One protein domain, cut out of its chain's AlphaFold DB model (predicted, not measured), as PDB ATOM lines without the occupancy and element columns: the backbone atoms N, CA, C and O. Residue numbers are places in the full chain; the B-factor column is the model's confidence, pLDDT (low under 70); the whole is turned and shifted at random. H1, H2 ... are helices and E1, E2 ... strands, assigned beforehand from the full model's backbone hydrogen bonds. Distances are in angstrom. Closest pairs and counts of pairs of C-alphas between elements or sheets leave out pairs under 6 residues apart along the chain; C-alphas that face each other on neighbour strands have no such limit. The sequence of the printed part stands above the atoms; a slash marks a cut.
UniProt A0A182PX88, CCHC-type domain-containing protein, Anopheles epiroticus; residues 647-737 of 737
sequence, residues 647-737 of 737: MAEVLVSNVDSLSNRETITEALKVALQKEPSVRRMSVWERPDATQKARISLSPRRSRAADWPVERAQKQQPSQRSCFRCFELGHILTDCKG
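This is residues 647 to 737 of the 737 residues of the protein "CCHC-type domain-containing protein" of Anopheles epiroticus (UniProt A0A182PX88). With little regular structure, this model is a small, twisted three-stranded sheet grazed by one helix, H1, plus a long tail without named elements that makes much of the length. The printed part has 91 residues, 34 in named elements, mixed class, in the order E1, H1, E2, E3; the sheet is E1 - E3 - E2, antiparallel. It is loose, radius of gyration of the C-alphas 16.4 A, spans 51 by 32 by 20 A.

E1, residues 648 to 656, begins at C-alpha (188.019, 225.751, 188.255), is 22.7 A long and bends by 56 degrees at 653. H1, 661 to 671, spans 15.2 A; E2, 680 to 685, 17.1 A. E3, 690 to 697, 21.6 A, ends at (184.542, 227.200, 192.134).

E1 and E3 pair at N 650 and O 695, 2.9 A. In the hairpin E2 and E3, N 692 and O 684 are 2.8 A apart. E1, H1, E2 form a split strand-helix-strand unit, E3 between the parallel strands, crossover right-handed. H1 only grazes the sheet, with residues 661 to 665; its O i to N i+4 pairs are all within hydrogen-bond range. Residues 710 to 711 pair antiparallel with 650 to 651.

The C-alphas of Gln 673 and Gly 737, farthest apart, are 51.6 A apart. The printed part has no cut and no long link between named elements. Six residues between 708 and 717 are under 70 in pLDDT.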
ATOM      1  N   MET A 647     190.266 229.910 189.298       88.56
ATOM      2  CA  MET A 647     188.928 229.298 189.348       88.56
ATOM      3  C   MET A 647     188.890 228.052 188.463       88.56
ATOM      4  O   MET A 647     189.349 228.080 187.321       88.56
ATOM      5  N   ALA A 648     188.342 226.962 188.992       89.62
ATOM      6  CA  ALA A 648     188.019 225.751 188.255       89.62
ATOM      7  C   ALA A 648     186.539 225.772 187.863       89.62
ATOM      8  O   ALA A 648     185.674 226.107 188.669       89.62
ATOM      9  N   GLU A 649     186.248 225.364 186.633       92.75
ATOM     10  CA  GLU A 649     184.880 225.104 186.199       92.75
ATOM     11  C   GLU A 649     184.535 223.641 186.489       92.75
ATOM     12  O   GLU A 649     185.137 222.708 185.948       92.75
ATOM     13  N   VAL A 650     183.582 223.459 187.395       93.44
ATOM     14  CA  VAL A 650     182.943 222.181 187.710       93.44
ATOM     15  C   VAL A 650     181.720 222.038 186.818       93.44
ATOM     16  O   VAL A 650     180.957 222.995 186.689       93.44
ATOM     17  N   LEU A 651     181.530 220.867 186.207       94.56
ATOM     18  CA  LEU A 651     180.291 220.535 185.517       94.56
ATOM     19  C   LEU A 651     179.551 219.459 186.314       94.56
ATOM     20  O   LEU A 651     180.015 218.327 186.436       94.56
ATOM     21  N   VAL A 652     178.399 219.835 186.860       94.88
ATOM     22  CA  VAL A 652     177.447 218.912 187.475       94.88
ATOM     23  C   VAL A 652     176.514 218.428 186.372       94.88
ATOM     24  O   VAL A 652     175.920 219.245 185.666       94.88
ATOM     25  N   SER A 653     176.411 217.112 186.205       95.56
ATOM     26  CA  SER A 653     175.447 216.479 185.299       95.56
ATOM     27  C   SER A 653     174.318 215.838 186.091       95.56
ATOM     28  O   SER A 653     174.525 215.447 187.236       95.56
ATOM     29  N   ASN A 654     173.168 215.669 185.437       95.12
ATOM     30  CA  ASN A 654     172.000 214.976 185.980       95.12
ATOM     31  C   ASN A 654     171.454 215.675 187.240       95.12
ATOM     32  O   ASN A 654     171.073 215.030 188.212       95.12
ATOM     33  N   VAL A 655     171.452 217.010 187.208       96.81
ATOM     34  CA  VAL A 655     170.671 217.839 188.131       96.81
ATOM     35  C   VAL A 655     169.195 217.685 187.744       96.81
ATOM     36  O   VAL A 655     168.887 217.558 186.558       96.81
ATOM     37  N   ASP A 656     168.286 217.658 188.715       97.44
ATOM     38  CA  ASP A 656     166.850 217.549 188.436       97.44
ATOM     39  C   ASP A 656     166.317 218.829 187.763       97.44
ATOM     40  O   ASP A 656     166.774 219.934 188.052       97.44
ATOM     41  N   SER A 657     165.331 218.675 186.882       96.75
ATOM     42  CA  SER A 657     164.552 219.757 186.264       96.75
ATOM     43  C   SER A 657     163.965 220.743 187.288       96.75
ATOM     44  O   SER A 657     163.921 221.945 187.034       96.75
ATOM     45  N   LEU A 658     163.583 220.249 188.472       96.94
ATOM     46  CA  LEU A 658     163.004 221.043 189.561       96.94
ATOM     47  C   LEU A 658     164.057 221.674 190.498       96.94
ATOM     48  O   LEU A 658     163.704 222.416 191.414       96.94
ATOM     49  N   SER A 659     165.353 221.388 190.311       97.94
ATOM     50  CA  SER A 659     166.418 221.894 191.192       97.94
ATOM     51  C   SER A 659     166.820 223.328 190.850       97.94
ATOM     52  O   SER A 659     167.612 223.581 189.943       97.94
ATOM     53  N   ASN A 660     166.342 224.278 191.649       97.31
ATOM     54  CA  ASN A 660     166.704 225.682 191.504       97.31
ATOM     55  C   ASN A 660     168.194 225.958 191.777       97.31
ATOM     56  O   ASN A 660     168.912 225.208 192.449       97.31
ATOM     57  N   ARG A 661     168.656 227.123 191.305       96.50
ATOM     58  CA  ARG A 661     170.002 227.666 191.568       96.50
ATOM     59  C   ARG A 661     170.358 227.690 193.061       96.50
ATOM     60  O   ARG A 661     171.524 227.492 193.413       96.50
ATOM     61  N   GLU A 662     169.377 227.930 193.920       96.56
ATOM     62  CA  GLU A 662     169.520 227.902 195.378       96.56
ATOM     63  C   GLU A 662     169.748 226.477 195.883       96.56
ATOM     64  O   GLU A 662     170.791 226.229 196.479       96.56
ATOM     65  N   THR A 663     168.902 225.516 195.501       96.94
ATOM     66  CA  THR A 663     169.044 224.083 195.823       96.94
ATOM     67  C   THR A 663     170.418 223.524 195.427       96.94
ATOM     68  O   THR A 663     171.065 222.825 196.206       96.94
ATOM     69  N   ILE A 664     170.937 223.894 194.247       96.44
ATOM     70  CA  ILE A 664     172.295 223.518 193.803       96.44
ATOM     71  C   ILE A 664     173.376 224.160 194.698       96.44
ATOM     72  O   ILE A 664     174.419 223.557 194.965       96.44
ATOM     73  N   THR A 665     173.144 225.384 195.177       95.62
ATOM     74  CA  THR A 665     174.063 226.102 196.074       95.62
ATOM     75  C   THR A 665     174.030 225.532 197.497       95.62
ATOM     76  O   THR A 665     175.076 225.451 198.138       95.62
ATOM     77  N   GLU A 666     172.875 225.076 197.975       95.94
ATOM     78  CA  GLU A 666     172.708 224.383 199.259       95.94
ATOM     79  C   GLU A 666     173.332 222.987 199.235       95.94
ATOM     80  O   GLU A 666     174.136 222.665 200.110       95.94
ATOM     81  N   ALA A 667     173.086 222.205 198.180       94.88
ATOM     82  CA  ALA A 667     173.773 220.934 197.954       94.88
ATOM     83  C   ALA A 667     175.304 221.117 197.938       94.88
ATOM     84  O   ALA A 667     176.033 220.322 198.533       94.88
ATOM     85  N   LEU A 668     175.807 222.210 197.347       94.69
ATOM     86  CA  LEU A 668     177.220 222.595 197.431       94.69
ATOM     87  C   LEU A 668     177.670 223.020 198.839       94.69
ATOM     88  O   LEU A 668     178.804 222.712 199.205       94.69
ATOM     89  N   LYS A 669     176.842 223.731 199.623       94.75
ATOM     90  CA  LYS A 669     177.148 224.079 201.026       94.75
ATOM     91  C   LYS A 669     177.330 222.812 201.863       94.75
ATOM     92  O   LYS A 669     178.342 222.699 202.554       94.75
ATOM     93  N   VAL A 670     176.407 221.855 201.735       94.69
ATOM     94  CA  VAL A 670     176.448 220.548 202.412       94.69
ATOM     95  C   VAL A 670     177.666 219.738 201.953       94.69
ATOM     96  O   VAL A 670     178.507 219.377 202.775       94.69
ATOM     97  N   ALA A 671     177.831 219.525 200.643       91.25
ATOM     98  CA  ALA A 671     178.897 218.687 200.084       91.25
ATOM     99  C   ALA A 671     180.324 219.241 200.280       91.25
ATOM    100  O   ALA A 671     181.291 218.493 200.151       91.25
ATOM    101  N   LEU A 672     180.480 220.539 200.567       91.00
ATOM    102  CA  LEU A 672     181.779 221.173 200.840       91.00
ATOM    103  C   LEU A 672     181.984 221.554 202.314       91.00
ATOM    104  O   LEU A 672     183.032 222.123 202.630       91.00
ATOM    105  N   GLN A 673     180.996 221.300 203.185       92.56
ATOM    106  CA  GLN A 673     180.983 221.640 204.621       92.56
ATOM    107  C   GLN A 673     181.318 223.116 204.938       92.56
ATOM    108  O   GLN A 673     181.690 223.465 206.058       92.56
ATOM    109  N   LYS A 674     181.247 224.003 203.937       89.12
ATOM    110  CA  LYS A 674     181.676 225.406 204.018       89.12
ATOM    111  C   LYS A 674     181.132 226.191 202.837       89.12
ATOM    112  O   LYS A 674     181.293 225.767 201.692       89.12
ATOM    113  N   GLU A 675     180.617 227.392 203.092       87.25
ATOM    114  CA  GLU A 675     179.992 228.247 202.075       87.25
ATOM    115  C   GLU A 675     180.816 228.361 200.780       87.25
ATOM    116  O   GLU A 675     181.982 228.780 200.836       87.25
ATOM    117  N   PRO A 676     180.277 227.938 199.621       88.88
ATOM    118  CA  PRO A 676     181.012 227.893 198.368       88.88
ATOM    119  C   PRO A 676     181.139 229.295 197.769       88.88
ATOM    120  O   PRO A 676     180.157 229.997 197.555       88.88
ATOM    121  N   SER A 677     182.362 229.687 197.413       85.44
ATOM    122  CA  SER A 677     182.640 230.936 196.697       85.44
ATOM    123  C   SER A 677     182.253 230.812 195.210       85.44
ATOM    124  O   SER A 677     183.129 230.735 194.340       85.44
ATOM    125  N   VAL A 678     180.951 230.706 194.924       90.38
ATOM    126  CA  VAL A 678     180.390 230.554 193.570       90.38
ATOM    127  C   VAL A 678     180.461 231.893 192.835       90.38
ATOM    128  O   VAL A 678     179.608 232.756 193.016       90.38
ATOM    129  N   ARG A 679     181.467 232.078 191.971       89.62
ATOM    130  CA  ARG A 679     181.621 233.344 191.222       89.62
ATOM    131  C   ARG A 679     180.652 233.469 190.043       89.62
ATOM    132  O   ARG A 679     180.240 234.566 189.682       89.62
ATOM    133  N   ARG A 680     180.341 232.345 189.400       93.12
ATOM    134  CA  ARG A 680     179.387 232.237 188.292       93.12
ATOM    135  C   ARG A 680     178.800 230.837 188.322       93.12
ATOM    136  O   ARG A 680     179.555 229.870 188.411       93.12
ATOM    137  N   MET A 681     177.485 230.745 188.203       96.19
ATOM    138  CA  MET A 681     176.784 229.505 187.905       96.19
ATOM    139  C   MET A 681     175.924 229.734 186.668       96.19
ATOM    140  O   MET A 681     175.302 230.786 186.532       96.19
ATOM    141  N   SER A 682     175.945 228.774 185.755       96.31
ATOM    142  CA  SER A 682     175.070 228.713 184.589       96.31
ATOM    143  C   SER A 682     174.468 227.321 184.578       96.31
ATOM    144  O   SER A 682     175.206 226.338 184.646       96.31
ATOM    145  N   VAL A 683     173.143 227.260 184.555       97.19
ATOM    146  CA  VAL A 683     172.369 226.024 184.507       97.19
ATOM    147  C   VAL A 683     171.632 226.010 183.175       97.19
ATOM    148  O   VAL A 683     171.197 227.066 182.716       97.19
ATOM    149  N   TRP A 684     171.560 224.853 182.530       97.06
ATOM    150  CA  TRP A 684     170.793 224.656 181.303       97.06
ATOM    151  C   TRP A 684     170.218 223.245 181.267       97.06
ATOM    152  O   TRP A 684     170.786 222.313 181.840       97.06
ATOM    153  N   GLU A 685     169.095 223.091 180.582       96.94
ATOM    154  CA  GLU A 685     168.404 221.817 180.438       96.94
ATOM    155  C   GLU A 685     168.985 220.969 179.294       96.94
ATOM    156  O   GLU A 685     169.668 221.467 178.392       96.94
ATOM    157  N   ARG A 686     168.753 219.658 179.352       96.00
ATOM    158  CA  ARG A 686     169.080 218.684 178.306       96.00
ATOM    159  C   ARG A 686     167.787 218.130 177.691       96.00
ATOM    160  O   ARG A 686     166.782 218.080 178.393       96.00
ATOM    161  N   PRO A 687     167.830 217.570 176.466       96.12
ATOM    162  CA  PRO A 687     166.711 216.801 175.903       96.12
ATOM    163  C   PRO A 687     166.211 215.666 176.816       96.12
ATOM    164  O   PRO A 687     165.059 215.267 176.735       96.12
ATOM    165  N   ASP A 688     167.073 215.170 177.707       95.12
ATOM    166  CA  ASP A 688     166.790 214.118 178.687       95.12
ATOM    167  C   ASP A 688     166.008 214.608 179.937       95.12
ATOM    168  O   ASP A 688     166.116 213.978 180.988       95.12
ATOM    169  N   ALA A 689     165.328 215.765 179.873       94.38
ATOM    170  CA  ALA A 689     164.624 216.433 180.987       94.38
ATOM    171  C   ALA A 689     165.454 216.569 182.288       94.38
ATOM    172  O   ALA A 689     164.939 216.546 183.403       94.38
ATOM    173  N   THR A 690     166.778 216.683 182.149       97.12
ATOM    174  CA  THR A 690     167.722 216.853 183.262       97.12
ATOM    175  C   THR A 690     168.619 218.048 183.007       97.12
ATOM    176  O   THR A 690     169.037 218.312 181.880       97.12
ATOM    177  N   GLN A 691     168.966 218.768 184.064       97.44
ATOM    178  CA  GLN A 691     169.809 219.948 183.981       97.44
ATOM    179  C   GLN A 691     171.305 219.609 184.091       97.44
ATOM    180  O   GLN A 691     171.738 218.598 184.661       97.44
ATOM    181  N   LYS A 692     172.125 220.499 183.530       96.62
ATOM    182  CA  LYS A 692     173.577 220.570 183.713       96.62
ATOM    183  C   LYS A 692     173.932 221.932 184.293       96.62
ATOM    184  O   LYS A 692     173.528 222.959 183.758       96.62
ATOM    185  N   ALA A 693     174.725 221.940 185.363       96.75
ATOM    186  CA  ALA A 693     175.189 223.160 186.016       96.75
ATOM    187  C   ALA A 693     176.708 223.313 185.865       96.75
ATOM    188  O   ALA A 693     177.487 222.491 186.350       96.75
ATOM    189  N   ARG A 694     177.148 224.395 185.213       95.81
ATOM    190  CA  ARG A 694     178.557 224.807 185.127       95.81
ATOM    191  C   ARG A 694     178.835 225.850 186.196       95.81
ATOM    192  O   ARG A 694     178.320 226.969 186.141       95.81
ATOM    193  N   ILE A 695     179.657 225.470 187.165       95.81
ATOM    194  CA  ILE A 695     179.859 226.199 188.415       95.81
ATOM    195  C   ILE A 695     181.329 226.597 188.531       95.81
ATOM    196  O   ILE A 695     182.227 225.754 188.508       95.81
ATOM    197  N   SER A 696     181.588 227.897 188.647       93.38
ATOM    198  CA  SER A 696     182.930 228.437 188.854       93.38
ATOM    199  C   SER A 696     183.260 228.413 190.350       93.38
ATOM    200  O   SER A 696     182.733 229.222 191.119       93.38
ATOM    201  N   LEU A 697     184.126 227.477 190.751       93.38
ATOM    202  CA  LEU A 697     184.542 227.200 192.134       93.38
ATOM    203  C   LEU A 697     186.072 227.278 192.275       93.38
ATOM    204  O   LEU A 697     186.807 227.178 191.296       93.38
ATOM    205  N   SER A 698     186.600 227.407 193.494       89.00
ATOM    206  CA  SER A 698     188.057 227.426 193.696       89.00
ATOM    207  C   SER A 698     188.690 226.012 193.565       89.00
ATOM    208  O   SER A 698     188.171 225.050 194.140       89.00
ATOM    209  N   PRO A 699     189.847 225.837 192.879       84.94
ATOM    210  CA  PRO A 699     190.507 224.543 192.621       84.94
ATOM    211  C   PRO A 699     191.047 223.781 193.845       84.94
ATOM    212  O   PRO A 699     191.687 222.731 193.674       84.94
ATOM    213  N   ARG A 700     190.891 224.336 195.056       83.56
ATOM    214  CA  ARG A 700     191.071 223.614 196.328       83.56
ATOM    215  C   ARG A 700     189.774 222.874 196.693       83.56
ATOM    216  O   ARG A 700     189.824 221.677 196.938       83.56
ATOM    217  N   ARG A 701     188.625 223.562 196.628       81.81
ATOM    218  CA  ARG A 701     187.286 223.027 196.941       81.81
ATOM    219  C   ARG A 701     186.760 222.056 195.884       81.81
ATOM    220  O   ARG A 701     186.193 221.033 196.240       81.81
ATOM    221  N   SER A 702     187.035 222.292 194.596       82.69
ATOM    222  CA  SER A 702     186.619 221.428 193.465       82.69
ATOM    223  C   SER A 702     187.313 220.039 193.409       82.69
ATOM    224  O   SER A 702     187.537 219.485 192.327       82.69
ATOM    225  N   ARG A 703     187.801 219.557 194.552       82.00
ATOM    226  CA  ARG A 703     188.520 218.297 194.786       82.00
ATOM    227  C   ARG A 703     188.140 217.640 196.121       82.00
ATOM    228  O   ARG A 703     188.680 216.583 196.410       82.00
ATOM    229  N   ALA A 704     187.308 218.293 196.933       80.31
ATOM    230  CA  ALA A 704     186.976 217.883 198.298       80.31
ATOM    231  C   ALA A 704     185.537 217.354 198.438       80.31
ATOM    232  O   ALA A 704     185.103 217.090 199.548       80.31
ATOM    233  N   ALA A 705     184.801 217.247 197.329       75.12
ATOM    234  CA  ALA A 705     183.456 216.694 197.284       75.12
ATOM    235  C   ALA A 705     183.473 215.447 196.390       75.12
ATOM    236  O   ALA A 705     183.939 215.531 195.251       75.12
ATOM    237  N   ASP A 706     182.963 214.329 196.910       75.38
ATOM    238  CA  ASP A 706     183.091 212.986 196.314       75.38
ATOM    239  C   ASP A 706     181.994 212.625 195.292       75.38
ATOM    240  O   ASP A 706     182.032 211.561 194.674       75.38
ATOM    241  N   TRP A 707     181.030 213.521 195.060       74.00
ATOM    242  CA  TRP A 707     180.096 213.436 193.929       74.00
ATOM    243  C   TRP A 707     180.824 213.384 192.564       74.00
ATOM    244  O   TRP A 707     181.938 213.906 192.444       74.00
ATOM    245  N   PRO A 708     180.216 212.792 191.511       68.94
ATOM    246  CA  PRO A 708     180.835 212.623 190.192       68.94
ATOM    247  C   PRO A 708     180.977 213.950 189.419       68.94
ATOM    248  O   PRO A 708     180.291 214.215 188.433       68.94
ATOM    249  N   VAL A 709     181.918 214.787 189.857       66.06
ATOM    250  CA  VAL A 709     182.340 215.997 189.150       66.06
ATOM    251  C   VAL A 709     183.199 215.615 187.961       66.06
ATOM    252  O   VAL A 709     184.408 215.381 188.079       66.06
ATOM    253  N   GLU A 710     182.596 215.667 186.776       72.19
ATOM    254  CA  GLU A 710     183.397 215.881 185.586       72.19
ATOM    255  C   GLU A 710     183.948 217.314 185.650       72.19
ATOM    256  O   GLU A 710     183.224 218.316 185.708       72.19
ATOM    257  N   ARG A 711     185.276 217.435 185.677       69.88
ATOM    258  CA  ARG A 711     185.921 218.726 185.429       69.88
ATOM    259  C   ARG A 711     185.542 219.141 184.021       69.88
ATOM    260  O   ARG A 711     185.860 218.397 183.098       69.88
ATOM    261  N   ALA A 712     184.930 220.316 183.863       69.19
ATOM    262  CA  ALA A 712     184.532 220.813 182.552       69.19
ATOM    263  C   ALA A 712     185.736 220.726 181.605       69.19
ATOM    264  O   ALA A 712     186.753 221.398 181.822       69.19
ATOM    265  N   GLN A 713     185.660 219.834 180.609       73.44
ATOM    266  CA  GLN A 713     186.788 219.603 179.718       73.44
ATOM    267  C   GLN A 713     187.101 220.928 179.032       73.44
ATOM    268  O   GLN A 713     186.228 221.554 178.426       73.44
ATOM    269  N   LYS A 714     188.340 221.407 179.186       70.50
ATOM    270  CA  LYS A 714     188.749 222.695 178.630       70.50
ATOM    271  C   LYS A 714     188.688 222.574 177.109       70.50
ATOM    272  O   LYS A 714     189.649 222.059 176.538       70.50
ATOM    273  N   GLN A 715     187.581 223.045 176.513       65.94
ATOM    274  CA  GLN A 715     187.272 222.964 175.079       65.94
ATOM    275  C   GLN A 715     188.549 223.081 174.266       65.94
ATOM    276  O   GLN A 715     189.229 224.123 174.330       65.94
ATOM    277  N   GLN A 716     188.886 221.985 173.584       70.50
ATOM    278  CA  GLN A 716     190.143 221.874 172.860       70.50
ATOM    279  C   GLN A 716     190.216 222.988 171.808       70.50
ATOM    280  O   GLN A 716     189.170 223.434 171.337       70.50
ATOM    281  N   PRO A 717     191.412 223.472 171.428       67.12
ATOM    282  CA  PRO A 717     191.522 224.483 170.375       67.12
ATOM    283  C   PRO A 717     190.851 224.031 169.067       67.12
ATOM    284  O   PRO A 717     190.251 224.850 168.389       67.12
ATOM    285  N   SER A 718     190.823 222.721 168.795       73.81
ATOM    286  CA  SER A 718     190.089 222.112 167.680       73.81
ATOM    287  C   SER A 718     188.559 222.216 167.752       73.81
ATOM    288  O   SER A 718     187.899 222.068 166.733       73.81
ATOM    289  N   GLN A 719     187.983 222.467 168.930       81.31
ATOM    290  CA  GLN A 719     186.539 222.651 169.151       81.31
ATOM    291  C   GLN A 719     186.146 224.131 169.260       81.31
ATOM    292  O   GLN A 719     185.019 224.448 169.639       81.31
ATOM    293  N   ARG A 720     187.085 225.045 169.006       83.94
ATOM    294  CA  ARG A 720     186.833 226.483 168.959       83.94
ATOM    295  C   ARG A 720     186.771 226.888 167.497       83.94
ATOM    296  O   ARG A 720     187.669 226.534 166.736       83.94
ATOM    297  N   SER A 721     185.733 227.629 167.134       89.94
ATOM    298  CA  SER A 721     185.717 228.382 165.890       89.94
ATOM    299  C   SER A 721     186.712 229.537 165.987       89.94
ATOM    300  O   SER A 721     186.850 230.181 167.036       89.94
ATOM    301  N   CYS A 722     187.416 229.808 164.896       90.56
ATOM    302  CA  CYS A 722     188.201 231.021 164.767       90.56
ATOM    303  C   CYS A 722     187.255 232.228 164.671       90.56
ATOM    304  O   CYS A 722     186.362 232.247 163.835       90.56
ATOM    305  N   PHE A 723     187.463 233.275 165.473       90.62
ATOM    306  CA  PHE A 723     186.612 234.480 165.456       90.62
ATOM    307  C   PHE A 723     186.712 235.327 164.168       90.62
ATOM    308  O   PHE A 723     186.077 236.373 164.091       90.62
ATOM    309  N   ARG A 724     187.522 234.906 163.187       91.75
ATOM    310  CA  ARG A 724     187.756 235.613 161.921       91.75
ATOM    311  C   ARG A 724     187.090 234.915 160.729       91.75
ATOM    312  O   ARG A 724     186.281 235.538 160.057       91.75
ATOM    313  N   CYS A 725     187.366 233.626 160.520       94.12
ATOM    314  CA  CYS A 725     186.792 232.822 159.429       94.12
ATOM    315  C   CYS A 725     185.738 231.787 159.884       94.12
ATOM    316  O   CYS A 725     185.239 231.018 159.071       94.12
ATOM    317  N   PHE A 726     185.413 231.725 161.181       91.75
ATOM    318  CA  PHE A 726     184.484 230.775 161.823       91.75
ATOM    319  C   PHE A 726     184.847 229.277 161.756       91.75
ATOM    320  O   PHE A 726     184.238 228.482 162.475       91.75
ATOM    321  N   GLU A 727     185.878 228.883 161.007       90.75
ATOM    322  CA  GLU A 727     186.353 227.497 160.928       90.75
ATOM    323  C   GLU A 727     186.792 226.919 162.282       90.75
ATOM    324  O   GLU A 727     187.403 227.598 163.114       90.75
ATOM    325  N   LEU A 728     186.538 225.623 162.481       92.50
ATOM    326  CA  LEU A 728     187.068 224.847 163.603       92.50
ATOM    327  C   LEU A 728     188.526 224.446 163.342       92.50
ATOM    328  O   LEU A 728     188.873 224.042 162.237       92.50
ATOM    329  N   GLY A 729     189.369 224.470 164.376       89.19
ATOM    330  CA  GLY A 729     190.734 223.923 164.298       89.19
ATOM    331  C   GLY A 729     191.828 224.860 164.793       89.19
ATOM    332  O   GLY A 729     192.825 224.391 165.345       89.19
ATOM    333  N   HIS A 730     191.637 226.169 164.625       88.38
ATOM    334  CA  HIS A 730     192.664 227.182 164.856       88.38
ATOM    335  C   HIS A 730     192.126 228.404 165.622       88.38
ATOM    336  O   HIS A 730     190.927 228.554 165.853       88.38
ATOM    337  N   ILE A 731     193.035 229.267 166.076       91.06
ATOM    338  CA  ILE A 731     192.726 230.487 166.840       91.06
ATOM    339  C   ILE A 731     193.111 231.735 166.037       91.06
ATOM    340  O   ILE A 731     193.862 231.648 165.073       91.06
ATOM    341  N   LEU A 732     192.625 232.908 166.455       88.88
ATOM    342  CA  LEU A 732     192.793 234.184 165.742       88.88
ATOM    343  C   LEU A 732     194.254 234.534 165.381       88.88
ATOM    344  O   LEU A 732     194.483 235.167 164.358       88.88
ATOM    345  N   THR A 733     195.234 234.117 166.191       86.94
ATOM    346  CA  THR A 733     196.675 234.325 165.937       86.94
ATOM    347  C   THR A 733     197.252 233.440 164.837       86.94
ATOM    348  O   THR A 733     198.311 233.748 164.299       86.94
ATOM    349  N   ASP A 734     196.567 232.342 164.526       87.06
ATOM    350  CA  ASP A 734     197.028 231.265 163.647       87.06
ATOM    351  C   ASP A 734     196.204 231.243 162.337       87.06
ATOM    352  O   ASP A 734     196.419 230.405 161.461       87.06
ATOM    353  N   CYS A 735     195.238 232.162 162.218       91.25
ATOM    354  CA  CYS A 735     194.341 232.340 161.082       91.25
ATOM    355  C   CYS A 735     195.055 233.073 159.938       91.25
ATOM    356  O   CYS A 735     195.638 234.136 160.151       91.25
ATOM    357  N   LYS A 736     195.002 232.518 158.722       91.88
ATOM    358  CA  LYS A 736     195.707 233.071 157.550       91.88
ATOM    359  C   LYS A 736     194.923 234.131 156.769       91.88
ATOM    360  O   LYS A 736     195.541 234.857 155.995       91.88
ATOM    361  N   GLY A 737     193.606 234.212 156.955       77.56
ATOM    362  CA  GLY A 737     192.699 235.043 156.161       77.56
ATOM    363  C   GLY A 737     191.266 234.823 156.590       77.56
ATOM    364  O   GLY A 737     190.748 233.740 156.274       77.56
TER     365      GLY A 737